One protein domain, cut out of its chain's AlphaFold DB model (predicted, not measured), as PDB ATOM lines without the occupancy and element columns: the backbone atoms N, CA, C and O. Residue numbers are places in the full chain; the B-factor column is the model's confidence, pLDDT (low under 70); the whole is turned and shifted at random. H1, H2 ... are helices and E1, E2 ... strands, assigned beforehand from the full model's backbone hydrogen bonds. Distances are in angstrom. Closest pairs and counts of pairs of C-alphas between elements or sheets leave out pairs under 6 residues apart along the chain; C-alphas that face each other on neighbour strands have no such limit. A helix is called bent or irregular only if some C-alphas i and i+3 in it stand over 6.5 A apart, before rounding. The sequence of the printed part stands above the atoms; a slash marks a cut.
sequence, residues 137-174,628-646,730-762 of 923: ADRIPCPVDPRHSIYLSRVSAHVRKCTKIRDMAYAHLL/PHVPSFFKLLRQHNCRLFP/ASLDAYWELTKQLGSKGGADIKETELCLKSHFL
ATOM      1  N   ALA A 137     130.236 120.781 165.534       68.62
ATOM      2  CA  ALA A 137     129.522 121.086 166.773       68.62
ATOM      3  C   ALA A 137     130.212 122.171 167.626       68.62
ATOM      4  O   ALA A 137     129.652 122.580 168.647       68.62
ATOM      5  N   ASP A 138     131.375 122.678 167.211       77.81
ATOM      6  CA  ASP A 138     132.135 123.666 167.976       77.81
ATOM      7  C   ASP A 138     131.508 125.060 167.888       77.81
ATOM      8  O   ASP A 138     130.833 125.419 166.915       77.81
ATOM      9  N   ARG A 139     131.737 125.859 168.934       84.31
ATOM     10  CA  ARG A 139     131.256 127.237 169.052       84.31
ATOM     11  C   ARG A 139     132.392 128.225 168.820       84.31
ATOM     12  O   ARG A 139     133.228 128.415 169.695       84.31
ATOM     13  N   ILE A 140     132.358 128.904 167.679       80.62
ATOM     14  CA  ILE A 140     133.249 130.029 167.375       80.62
ATOM     15  C   ILE A 140     132.629 131.356 167.848       80.62
ATOM     16  O   ILE A 140     131.399 131.446 167.938       80.62
ATOM     17  N   PRO A 141     133.422 132.409 168.115       81.00
ATOM     18  CA  PRO A 141     132.915 133.781 168.178       81.00
ATOM     19  C   PRO A 141     132.173 134.150 166.884       81.00
ATOM     20  O   PRO A 141     132.533 133.685 165.800       81.00
ATOM     21  N   CYS A 142     131.127 134.975 166.958       80.00
ATOM     22  CA  CYS A 142     130.433 135.412 165.750       80.00
ATOM     23  C   CYS A 142     131.317 136.375 164.924       80.00
ATOM     24  O   CYS A 142     131.798 137.369 165.466       80.00
ATOM     25  N   PRO A 143     131.476 136.159 163.599       73.25
ATOM     26  CA  PRO A 143     132.409 136.905 162.736       73.25
ATOM     27  C   PRO A 143     132.036 138.380 162.476       73.25
ATOM     28  O   PRO A 143     132.668 139.042 161.660       73.25
ATOM     29  N   VAL A 144     130.997 138.892 163.140       72.69
ATOM     30  CA  VAL A 144     130.544 140.303 163.099       72.69
ATOM     31  C   VAL A 144     130.415 140.890 164.500       72.69
ATOM     32  O   VAL A 144     130.267 142.095 164.674       72.69
ATOM     33  N   ASP A 145     130.418 140.019 165.506       75.06
ATOM     34  CA  ASP A 145     130.177 140.381 166.889       75.06
ATOM     35  C   ASP A 145     130.778 139.296 167.795       75.06
ATOM     36  O   ASP A 145     130.083 138.347 168.169       75.06
ATOM     37  N   PRO A 146     132.084 139.373 168.111       76.62
ATOM     38  CA  PRO A 146     132.787 138.303 168.819       76.62
ATOM     39  C   PRO A 146     132.237 137.985 170.218       76.62
ATOM     40  O   PRO A 146     132.597 136.960 170.792       76.62
ATOM     41  N   ARG A 147     131.363 138.842 170.765       67.56
ATOM     42  CA  ARG A 147     130.803 138.735 172.120       67.56
ATOM     43  C   ARG A 147     129.832 137.566 172.293       67.56
ATOM     44  O   ARG A 147     129.755 137.003 173.382       67.56
ATOM     45  N   HIS A 148     129.134 137.136 171.235       77.75
ATOM     46  CA  HIS A 148     128.305 135.923 171.277       77.75
ATOM     47  C   HIS A 148     128.883 134.793 170.419       77.75
ATOM     48  O   HIS A 148     129.343 134.999 169.295       77.75
ATOM     49  N   SER A 149     128.808 133.560 170.929       82.00
ATOM     50  CA  SER A 149     129.312 132.376 170.228       82.00
ATOM     51  C   SER A 149     128.233 131.641 169.427       82.00
ATOM     52  O   SER A 149     127.062 131.558 169.820       82.00
ATOM     53  N   ILE A 150     128.635 131.082 168.287       82.50
ATOM     54  CA  ILE A 150     127.769 130.421 167.309       82.50
ATOM     55  C   ILE A 150     128.368 129.084 166.886       82.50
ATOM     56  O   ILE A 150     129.576 128.958 166.721       82.50
ATOM     57  N   TYR A 151     127.514 128.081 166.686       80.88
ATOM     58  CA  TYR A 151     127.949 126.799 166.135       80.88
ATOM     59  C   TYR A 151     128.509 126.986 164.720       80.88
ATOM     60  O   TYR A 151     127.834 127.605 163.891       80.88
ATOM     61  N   LEU A 152     129.681 126.416 164.431       77.44
ATOM     62  CA  LEU A 152     130.340 126.510 163.122       77.44
ATOM     63  C   LEU A 152     129.427 126.005 161.988       77.44
ATOM     64  O   LEU A 152     129.198 126.704 161.001       77.44
ATOM     65  N   SER A 153     128.762 124.863 162.195       76.88
ATOM     66  CA  SER A 153     127.717 124.324 161.302       76.88
ATOM     67  C   SER A 153     126.522 125.255 161.053       76.88
ATOM     68  O   SER A 153     125.722 125.016 160.147       76.88
ATOM     69  N   ARG A 154     126.347 126.309 161.858       78.25
ATOM     70  CA  ARG A 154     125.171 127.189 161.831       78.25
ATOM     71  C   ARG A 154     125.491 128.640 161.484       78.25
ATOM     72  O   ARG A 154     124.562 129.442 161.537       78.25
ATOM     73  N   VAL A 155     126.712 128.988 161.062       75.81
ATOM     74  CA  VAL A 155     127.088 130.370 160.673       75.81
ATOM     75  C   VAL A 155     126.106 130.957 159.650       75.81
ATOM     76  O   VAL A 155     125.440 131.949 159.942       75.81
ATOM     77  N   SER A 156     125.890 130.290 158.507       72.62
ATOM     78  CA  SER A 156     124.927 130.735 157.474       72.62
ATOM     79  C   SER A 156     123.486 130.910 157.994       72.62
ATOM     80  O   SER A 156     122.752 131.774 157.515       72.62
ATOM     81  N   ALA A 157     123.068 130.118 158.988       78.38
ATOM     82  CA  ALA A 157     121.741 130.210 159.604       78.38
ATOM     83  C   ALA A 157     121.671 131.251 160.737       78.38
ATOM     84  O   ALA A 157     120.596 131.772 161.030       78.38
ATOM     85  N   HIS A 158     122.797 131.560 161.385       81.88
ATOM     86  CA  HIS A 158     122.919 132.630 162.367       81.88
ATOM     87  C   HIS A 158     122.904 134.001 161.690       81.88
ATOM     88  O   HIS A 158     122.192 134.886 162.151       81.88
ATOM     89  N   VAL A 159     123.624 134.165 160.577       76.56
ATOM     90  CA  VAL A 159     123.760 135.451 159.874       76.56
ATOM     91  C   VAL A 159     122.402 136.070 159.527       76.56
ATOM     92  O   VAL A 159     122.177 137.248 159.794       76.56
ATOM     93  N   ARG A 160     121.444 135.254 159.062       74.69
ATOM     94  CA  ARG A 160     120.061 135.673 158.745       74.69
ATOM     95  C   ARG A 160     119.257 136.217 159.939       74.69
ATOM     96  O   ARG A 160     118.203 136.804 159.731       74.69
ATOM     97  N   LYS A 161     119.721 136.005 161.175       74.81
ATOM     98  CA  LYS A 161     119.057 136.414 162.428       74.81
ATOM     99  C   LYS A 161     119.969 137.180 163.399       74.81
ATOM    100  O   LYS A 161     119.578 137.405 164.540       74.81
ATOM    101  N   CYS A 162     121.183 137.537 162.986       78.25
ATOM    102  CA  CYS A 162     122.144 138.248 163.826       78.25
ATOM    103  C   CYS A 162     121.757 139.727 163.930       78.25
ATOM    104  O   CYS A 162     121.663 140.403 162.907       78.25
ATOM    105  N   THR A 163     121.543 140.244 165.141       75.62
ATOM    106  CA  THR A 163     121.077 141.626 165.346       75.62
ATOM    107  C   THR A 163     122.050 142.647 164.751       75.62
ATOM    108  O   THR A 163     121.635 143.433 163.906       75.62
ATOM    109  N   LYS A 164     123.352 142.552 165.069       76.38
ATOM    110  CA  LYS A 164     124.408 143.441 164.545       76.38
ATOM    111  C   LYS A 164     124.445 143.478 163.011       76.38
ATOM    112  O   LYS A 164     124.458 144.562 162.441       76.38
ATOM    113  N   ILE A 165     124.373 142.324 162.334       76.38
ATOM    114  CA  ILE A 165     124.345 142.248 160.855       76.38
ATOM    115  C   ILE A 165     123.129 142.969 160.281       76.38
ATOM    116  O   ILE A 165     123.216 143.610 159.238       76.38
ATOM    117  N   ARG A 166     121.983 142.843 160.947       76.19
ATOM    118  CA  ARG A 166     120.720 143.402 160.475       76.19
ATOM    119  C   ARG A 166     120.612 144.901 160.740       76.19
ATOM    120  O   ARG A 166     120.093 145.609 159.886       76.19
ATOM    121  N   ASP A 167     121.150 145.382 161.858       75.38
ATOM    122  CA  ASP A 167     121.287 146.815 162.132       75.38
ATOM    123  C   ASP A 167     122.335 147.462 161.198       75.38
ATOM    124  O   ASP A 167     122.099 148.559 160.701       75.38
ATOM    125  N   MET A 168     123.431 146.764 160.859       75.88
ATOM    126  CA  MET A 168     124.370 147.191 159.805       75.88
ATOM    127  C   MET A 168     123.702 147.228 158.423       75.88
ATOM    128  O   MET A 168     123.839 148.210 157.701       75.88
ATOM    129  N   ALA A 169     122.952 146.187 158.047       74.75
ATOM    130  CA  ALA A 169     122.243 146.154 156.768       74.75
ATOM    131  C   ALA A 169     121.180 147.265 156.675       74.75
ATOM    132  O   ALA A 169     121.062 147.913 155.642       74.75
ATOM    133  N   TYR A 170     120.462 147.537 157.768       77.88
ATOM    134  CA  TYR A 170     119.578 148.698 157.886       77.88
ATOM    135  C   TYR A 170     120.345 150.019 157.707       77.88
ATOM    136  O   TYR A 170     119.896 150.869 156.945       77.88
ATOM    137  N   ALA A 171     121.511 150.179 158.346       77.75
ATOM    138  CA  ALA A 171     122.333 151.385 158.221       77.75
ATOM    139  C   ALA A 171     122.746 151.656 156.766       77.75
ATOM    140  O   ALA A 171     122.559 152.762 156.271       77.75
ATOM    141  N   HIS A 172     123.231 150.635 156.055       78.00
ATOM    142  CA  HIS A 172     123.657 150.772 154.661       78.00
ATOM    143  C   HIS A 172     122.521 151.125 153.683       78.00
ATOM    144  O   HIS A 172     122.811 151.638 152.608       78.00
ATOM    145  N   LEU A 173     121.247 150.892 154.027       76.94
ATOM    146  CA  LEU A 173     120.103 151.257 153.175       76.94
ATOM    147  C   LEU A 173     119.727 152.751 153.254       76.94
ATOM    148  O   LEU A 173     118.875 153.204 152.489       76.94
ATOM    149  N   LEU A 174     120.338 153.524 154.159       81.38
ATOM    150  CA  LEU A 174     119.993 154.925 154.407       81.38
ATOM    151  C   LEU A 174     120.870 155.891 153.580       81.38
ATOM    152  O   LEU A 174     122.093 155.771 153.597       81.38
ATOM    153  N   PRO A 628     127.887 152.614 148.953       54.38
ATOM    154  CA  PRO A 628     128.177 151.880 150.172       54.38
ATOM    155  C   PRO A 628     129.529 151.169 150.065       54.38
ATOM    156  O   PRO A 628     129.723 150.282 149.233       54.38
ATOM    157  N   HIS A 629     130.443 151.497 150.979       61.59
ATOM    158  CA  HIS A 629     131.588 150.642 151.275       61.59
ATOM    159  C   HIS A 629     131.086 149.241 151.667       61.59
ATOM    160  O   HIS A 629     130.377 149.099 152.664       61.59
ATOM    161  N   VAL A 630     131.463 148.218 150.892       67.50
ATOM    162  CA  VAL A 630     131.140 146.807 151.157       67.50
ATOM    163  C   VAL A 630     132.032 146.299 152.300       67.50
ATOM    164  O   VAL A 630     133.217 146.055 152.056       67.50
ATOM    165  N   PRO A 631     131.511 146.094 153.530       66.50
ATOM    166  CA  PRO A 631     132.360 145.776 154.675       66.50
ATOM    167  C   PRO A 631     133.063 144.430 154.506       66.50
ATOM    168  O   PRO A 631     132.479 143.485 153.971       66.50
ATOM    169  N   SER A 632     134.284 144.299 155.030       63.97
ATOM    170  CA  SER A 632     135.133 143.109 154.854       63.97
ATOM    171  C   SER A 632     134.454 141.798 155.267       63.97
ATOM    172  O   SER A 632     134.637 140.778 154.611       63.97
ATOM    173  N   PHE A 633     133.563 141.819 156.264       68.25
ATOM    174  CA  PHE A 633     132.732 140.661 156.612       68.25
ATOM    175  C   PHE A 633     131.802 140.189 155.470       68.25
ATOM    176  O   PHE A 633     131.623 138.989 155.269       68.25
ATOM    177  N   PHE A 634     131.222 141.098 154.683       71.12
ATOM    178  CA  PHE A 634     130.405 140.720 153.526       71.12
ATOM    179  C   PHE A 634     131.263 140.153 152.384       71.12
ATOM    180  O   PHE A 634     130.795 139.267 151.664       71.12
ATOM    181  N   LYS A 635     132.530 140.581 152.268       68.44
ATOM    182  CA  LYS A 635     133.531 139.924 151.409       68.44
ATOM    183  C   LYS A 635     133.852 138.509 151.929       68.44
ATOM    184  O   LYS A 635     133.827 137.560 151.151       68.44
ATOM    185  N   LEU A 636     134.002 138.331 153.244       64.38
ATOM    186  CA  LEU A 636     134.238 137.032 153.895       64.38
ATOM    187  C   LEU A 636     133.077 136.033 153.689       64.38
ATOM    188  O   LEU A 636     133.295 134.872 153.341       64.38
ATOM    189  N   LEU A 637     131.820 136.479 153.826       68.44
ATOM    190  CA  LEU A 637     130.637 135.653 153.523       68.44
ATOM    191  C   LEU A 637     130.616 135.157 152.070       68.44
ATOM    192  O   LEU A 637     130.148 134.046 151.802       68.44
ATOM    193  N   ARG A 638     131.092 135.993 151.139       64.00
ATOM    194  CA  ARG A 638     131.182 135.696 149.705       64.00
ATOM    195  C   ARG A 638     132.275 134.658 149.444       64.00
ATOM    196  O   ARG A 638     131.991 133.644 148.812       64.00
ATOM    197  N   GLN A 639     133.468 134.868 150.004       60.69
ATOM    198  CA  GLN A 639     134.608 133.943 149.928       60.69
ATOM    199  C   GLN A 639     134.234 132.534 150.427       60.69
ATOM    200  O   GLN A 639     134.486 131.547 149.740       60.69
ATOM    201  N   HIS A 640     133.526 132.424 151.556       60.16
ATOM    202  CA  HIS A 640     133.052 131.135 152.081       60.16
ATOM    203  C   HIS A 640     131.770 130.589 151.414       60.16
ATOM    204  O   HIS A 640     131.108 129.725 151.989       60.16
ATOM    205  N   ASN A 641     131.391 131.068 150.219       57.16
ATOM    206  CA  ASN A 641     130.231 130.583 149.449       57.16
ATOM    207  C   ASN A 641     128.920 130.502 150.275       57.16
ATOM    208  O   ASN A 641     128.087 129.610 150.079       57.16
ATOM    209  N   CYS A 642     128.711 131.425 151.223       63.28
ATOM    210  CA  CYS A 642     127.502 131.416 152.044       63.28
ATOM    211  C   CYS A 642     126.261 131.568 151.153       63.28
ATOM    212  O   CYS A 642     126.218 132.458 150.302       63.28
ATOM    213  N   ARG A 643     125.225 130.740 151.391       59.28
ATOM    214  CA  ARG A 643     123.939 130.695 150.647       59.28
ATOM    215  C   ARG A 643     123.051 131.928 150.911       59.28
ATOM    216  O   ARG A 643     121.892 131.820 151.310       59.28
ATOM    217  N   LEU A 644     123.644 133.103 150.787       59.25
ATOM    218  CA  LEU A 644     123.111 134.440 151.021       59.25
ATOM    219  C   LEU A 644     123.305 135.287 149.765       59.25
ATOM    220  O   LEU A 644     122.390 135.994 149.366       59.25
ATOM    221  N   PHE A 645     124.453 135.140 149.104       57.00
ATOM    222  CA  PHE A 645     124.620 135.602 147.737       57.00
ATOM    223  C   PHE A 645     123.911 134.616 146.795       57.00
ATOM    224  O   PHE A 645     124.268 133.431 146.790       57.00
ATOM    225  N   PRO A 646     122.913 135.047 146.001       48.59
ATOM    226  CA  PRO A 646     122.469 134.248 144.871       48.59
ATOM    227  C   PRO A 646     123.632 134.145 143.879       48.59
ATOM    228  O   PRO A 646     124.299 135.139 143.585       48.59
ATOM    229  N   ALA A 730     132.052 140.533 142.846       54.38
ATOM    230  CA  ALA A 730     130.597 140.459 142.728       54.38
ATOM    231  C   ALA A 730     129.957 141.821 143.073       54.38
ATOM    232  O   ALA A 730     130.209 142.395 144.142       54.38
ATOM    233  N   SER A 731     129.147 142.313 142.133       66.31
ATOM    234  CA  SER A 731     128.801 143.729 141.977       66.31
ATOM    235  C   SER A 731     128.152 144.396 143.192       66.31
ATOM    236  O   SER A 731     127.557 143.744 144.057       66.31
ATOM    237  N   LEU A 732     128.215 145.732 143.203       65.81
ATOM    238  CA  LEU A 732     127.553 146.591 144.186       65.81
ATOM    239  C   LEU A 732     126.061 146.233 144.335       65.81
ATOM    240  O   LEU A 732     125.563 146.146 145.454       65.81
ATOM    241  N   ASP A 733     125.384 145.902 143.231       69.00
ATOM    242  CA  ASP A 733     123.979 145.464 143.199       69.00
ATOM    243  C   ASP A 733     123.757 144.147 143.953       69.00
ATOM    244  O   ASP A 733     122.785 144.005 144.690       69.00
ATOM    245  N   ALA A 734     124.670 143.178 143.824       68.06
ATOM    246  CA  ALA A 734     124.568 141.895 144.521       68.06
ATOM    247  C   ALA A 734     124.785 142.046 146.037       68.06
ATOM    248  O   ALA A 734     124.199 141.307 146.832       68.06
ATOM    249  N   TYR A 735     125.597 143.021 146.448       73.38
ATOM    250  CA  TYR A 735     125.680 143.448 147.844       73.38
ATOM    251  C   TYR A 735     124.407 144.199 148.283       73.38
ATOM    252  O   TYR A 735     123.889 143.932 149.369       73.38
ATOM    253  N   TRP A 736     123.857 145.078 147.443       72.31
ATOM    254  CA  TRP A 736     122.641 145.851 147.723       72.31
ATOM    255  C   TRP A 736     121.412 144.951 147.913       72.31
ATOM    256  O   TRP A 736     120.695 145.086 148.904       72.31
ATOM    257  N   GLU A 737     121.211 143.958 147.043       74.38
ATOM    258  CA  GLU A 737     120.144 142.962 147.186       74.38
ATOM    259  C   GLU A 737     120.310 142.094 148.439       74.38
ATOM    260  O   GLU A 737     119.334 141.851 149.152       74.38
ATOM    261  N   LEU A 738     121.536 141.679 148.781       73.31
ATOM    262  CA  LEU A 738     121.785 140.990 150.053       73.31
ATOM    263  C   LEU A 738     121.448 141.889 151.257       73.31
ATOM    264  O   LEU A 738     120.871 141.431 152.245       73.31
ATOM    265  N   THR A 739     121.772 143.176 151.166       74.75
ATOM    266  CA  THR A 739     121.527 144.171 152.215       74.75
ATOM    267  C   THR A 739     120.022 144.369 152.430       74.75
ATOM    268  O   THR A 739     119.546 144.233 153.561       74.75
ATOM    269  N   LYS A 740     119.241 144.533 151.350       74.56
ATOM    270  CA  LYS A 740     117.766 144.512 151.382       74.56
ATOM    271  C   LYS A 740     117.230 143.237 152.040       74.56
ATOM    272  O   LYS A 740     116.399 143.308 152.948       74.56
ATOM    273  N   GLN A 741     117.718 142.064 151.625       73.69
ATOM    274  CA  GLN A 741     117.257 140.774 152.152       73.69
ATOM    275  C   GLN A 741     117.513 140.626 153.659       73.69
ATOM    276  O   GLN A 741     116.627 140.158 154.377       73.69
ATOM    277  N   LEU A 742     118.672 141.057 154.167       70.94
ATOM    278  CA  LEU A 742     119.002 141.002 155.599       70.94
ATOM    279  C   LEU A 742     118.241 142.054 156.427       70.94
ATOM    280  O   LEU A 742     117.782 141.754 157.536       70.94
ATOM    281  N   GLY A 743     118.037 143.254 155.875       61.44
ATOM    282  CA  GLY A 743     117.184 144.283 156.474       61.44
ATOM    283  C   GLY A 743     115.724 143.830 156.623       61.44
ATOM    284  O   GLY A 743     115.112 144.061 157.663       61.44
ATOM    285  N   SER A 744     115.194 143.090 155.641       55.59
ATOM    286  CA  SER A 744     113.753 142.834 155.443       55.59
ATOM    287  C   SER A 744     112.950 142.168 156.579       55.59
ATOM    288  O   SER A 744     111.723 142.135 156.485       55.59
ATOM    289  N   LYS A 745     113.572 141.592 157.624       52.59
ATOM    290  CA  LYS A 745     112.865 140.782 158.648       52.59
ATOM    291  C   LYS A 745     113.301 141.040 160.098       52.59
ATOM    292  O   LYS A 745     114.090 140.281 160.658       52.59
ATOM    293  N   GLY A 746     112.716 142.072 160.715       47.62
ATOM    294  CA  GLY A 746     112.798 142.389 162.154       47.62
ATOM    295  C   GLY A 746     113.650 143.621 162.490       47.62
ATOM    296  O   GLY A 746     114.282 144.210 161.620       47.62
ATOM    297  N   GLY A 747     113.756 143.982 163.772       53.12
ATOM    298  CA  GLY A 747     114.431 145.217 164.204       53.12
ATOM    299  C   GLY A 747     113.431 146.359 164.392       53.12
ATOM    300  O   GLY A 747     112.368 146.128 164.959       53.12
ATOM    301  N   ALA A 748     113.780 147.576 163.969       51.94
ATOM    302  CA  ALA A 748     112.783 148.623 163.730       51.94
ATOM    303  C   ALA A 748     112.057 148.337 162.404       51.94
ATOM    304  O   ALA A 748     112.625 147.655 161.545       51.94
ATOM    305  N   ASP A 749     110.839 148.846 162.213       64.50
ATOM    306  CA  ASP A 749     110.176 148.708 160.917       64.50
ATOM    307  C   ASP A 749     110.868 149.620 159.886       64.50
ATOM    308  O   ASP A 749     110.839 150.854 159.949       64.50
ATOM    309  N   ILE A 750     111.563 148.981 158.945       68.88
ATOM    310  CA  ILE A 750     112.285 149.662 157.873       68.88
ATOM    311  C   ILE A 750     111.329 150.294 156.856       68.88
ATOM    312  O   ILE A 750     111.650 151.350 156.321       68.88
ATOM    313  N   LYS A 751     110.134 149.725 156.641       71.00
ATOM    314  CA  LYS A 751     109.108 150.313 155.771       71.00
ATOM    315  C   LYS A 751     108.486 151.541 156.426       71.00
ATOM    316  O   LYS A 751     108.331 152.547 155.748       71.00
ATOM    317  N   GLU A 752     108.195 151.488 157.727       74.06
ATOM    318  CA  GLU A 752     107.756 152.659 158.501       74.06
ATOM    319  C   GLU A 752     108.820 153.768 158.459       74.06
ATOM    320  O   GLU A 752     108.500 154.925 158.191       74.06
ATOM    321  N   THR A 753     110.100 153.414 158.633       75.81
ATOM    322  CA  THR A 753     111.214 154.376 158.552       75.81
ATOM    323  C   THR A 753     111.339 154.979 157.147       75.81
ATOM    324  O   THR A 753     111.407 156.201 157.012       75.81
ATOM    325  N   GLU A 754     111.355 154.156 156.094       78.88
ATOM    326  CA  GLU A 754     111.418 154.619 154.702       78.88
ATOM    327  C   GLU A 754     110.212 155.484 154.328       78.88
ATOM    328  O   GLU A 754     110.376 156.484 153.631       78.88
ATOM    329  N   LEU A 755     109.008 155.121 154.778       81.50
ATOM    330  CA  LEU A 755     107.789 155.891 154.548       81.50
ATOM    331  C   LEU A 755     107.849 157.232 155.285       81.50
ATOM    332  O   LEU A 755     107.557 158.262 154.687       81.50
ATOM    333  N   CYS A 756     108.303 157.252 156.541       83.44
ATOM    334  CA  CYS A 756     108.501 158.485 157.300       83.44
ATOM    335  C   CYS A 756     109.508 159.419 156.601       83.44
ATOM    336  O   CYS A 756     109.237 160.608 156.436       83.44
ATOM    337  N   LEU A 757     110.631 158.874 156.118       86.19
ATOM    338  CA  LEU A 757     111.635 159.617 155.348       86.19
ATOM    339  C   LEU A 757     111.065 160.178 154.035       86.19
ATOM    340  O   LEU A 757     111.202 161.374 153.779       86.19
ATOM    341  N   LYS A 758     110.380 159.356 153.231       85.31
ATOM    342  CA  LYS A 758     109.802 159.768 151.938       85.31
ATOM    343  C   LYS A 758     108.662 160.780 152.093       85.31
ATOM    344  O   LYS A 758     108.601 161.732 151.326       85.31
ATOM    345  N   SER A 759     107.784 160.601 153.080       85.69
ATOM    346  CA  SER A 759     106.599 161.448 153.276       85.69
ATOM    347  C   SER A 759     106.883 162.752 154.025       85.69
ATOM    348  O   SER A 759     106.101 163.699 153.913       85.69
ATOM    349  N   HIS A 760     107.951 162.812 154.830       87.50
ATOM    350  CA  HIS A 760     108.169 163.930 155.755       87.50
ATOM    351  C   HIS A 760     109.567 164.554 155.720       87.50
ATOM    352  O   HIS A 760     109.720 165.640 156.266       87.50
ATOM    353  N   PHE A 761     110.572 163.926 155.102       90.25
ATOM    354  CA  PHE A 761     111.932 164.477 155.023       90.25
ATOM    355  C   PHE A 761     112.339 164.796 153.578       90.25
ATOM    356  O   PHE A 761     112.820 165.896 153.324       90.25
ATOM    357  N   LEU A 762     112.111 163.881 152.630       88.19
ATOM    358  CA  LEU A 762     112.398 164.083 151.204       88.19
ATOM    359  C   LEU A 762     111.649 165.310 150.656       88.19
ATOM    360  O   LEU A 762     110.432 165.407 150.808       88.19
TER     361      LEU A 762
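This is residues 137 to 174, 628 to 646 and 730 to 762 of the 923 residues of the protein "tRNA:m(4)X modification enzyme TRM13" of Toxoplasma gondii CAST (UniProt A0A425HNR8). An elongated model made of small parts in a loose line: at one end a two-strand hairpin, E1 and E2, with the short helix H1 next to it; in the middle H2, met by the last part of H4, residues 739 to 743; at the other end H5. H3 sits off to one side, near H4. The printed part has 90 residues, with five named helices and two named strands in the order E1, E2, H1, H2, H3, H4, H5; the sheet is antiparallel and the class is mostly helix. The whole is only just compact, close to loose, with a radius of gyration of the C-alphas of 14.3 A, and it spans 49 by 27 by 19 A.

Find C-alpha 139 at (131.256, 127.237, 169.052), where E1 begins; it covers residues 139 to 142. E2, residues 145 to 151, then runs 13.8 A. H1 is residues 152 to 159, and it is irregular: C-alphas 153 and 156 are 8.0 A apart. H2, residues 163 to 172, is 14.3 A long. After the first cut, look for H3 at residues 632 to 639. After the second, H4 begins at C-alpha 732, (127.553, 146.591, 144.186), and runs 16.2 A to residue 743. H5, residues 750 to 760, is 15.0 A long and ends at C-alpha 760, (108.169, 163.930, 155.755).

Start at the hairpin of E1 and E2, antiparallel at 144 degrees, where N 140 and O 150 are 2.9 A apart and N 150 and O 140 2.8 A, both within hydrogen-bond range. The closest C-alphas of E1 and H1 are those of Arg 139 and Leu 152, 6.0 A apart. H1 and H2 are close but not clearly touching, with the C-alphas of Val 159 and Ile 165 closest at 6.9 A. H2 and H4 touch, with H4's residues 739 to 743 alone, at a steep tilt of 48 degrees, opposite ways; the C-alphas of Ala 169 and Thr 739 are closest, 5.0 A apart. H3 is close to H4 but not clearly touching, about perpendicular at 77 degrees, with the C-alphas of Phe 634 and Tyr 735 closest at 7.9 A. H5 is close to H2 but not clearly touching, at a shallow tilt of 30 degrees, the same way; the C-alphas of Tyr 170 and Ile 750 are closest at 7.4 A. H3 and H5 are apart. In H2, H3, H4 and H5 each O i to N i+4 pair is within hydrogen-bond range; in H1 2 of 4 are.

The two C-alphas farthest apart are those of Ala 137 and His 760, 49.1 A. Residues 175 to 627 and 647 to 729 are not printed; the C-alphas across these cuts are 9.7 A and 10.5 A apart. Of the links that are printed whole, H4 to H5 is short and the others are tight. The mean pLDDT of the printed part is 71.9; look under 70 at, among others, residues 635 to 646 and 743 to 750.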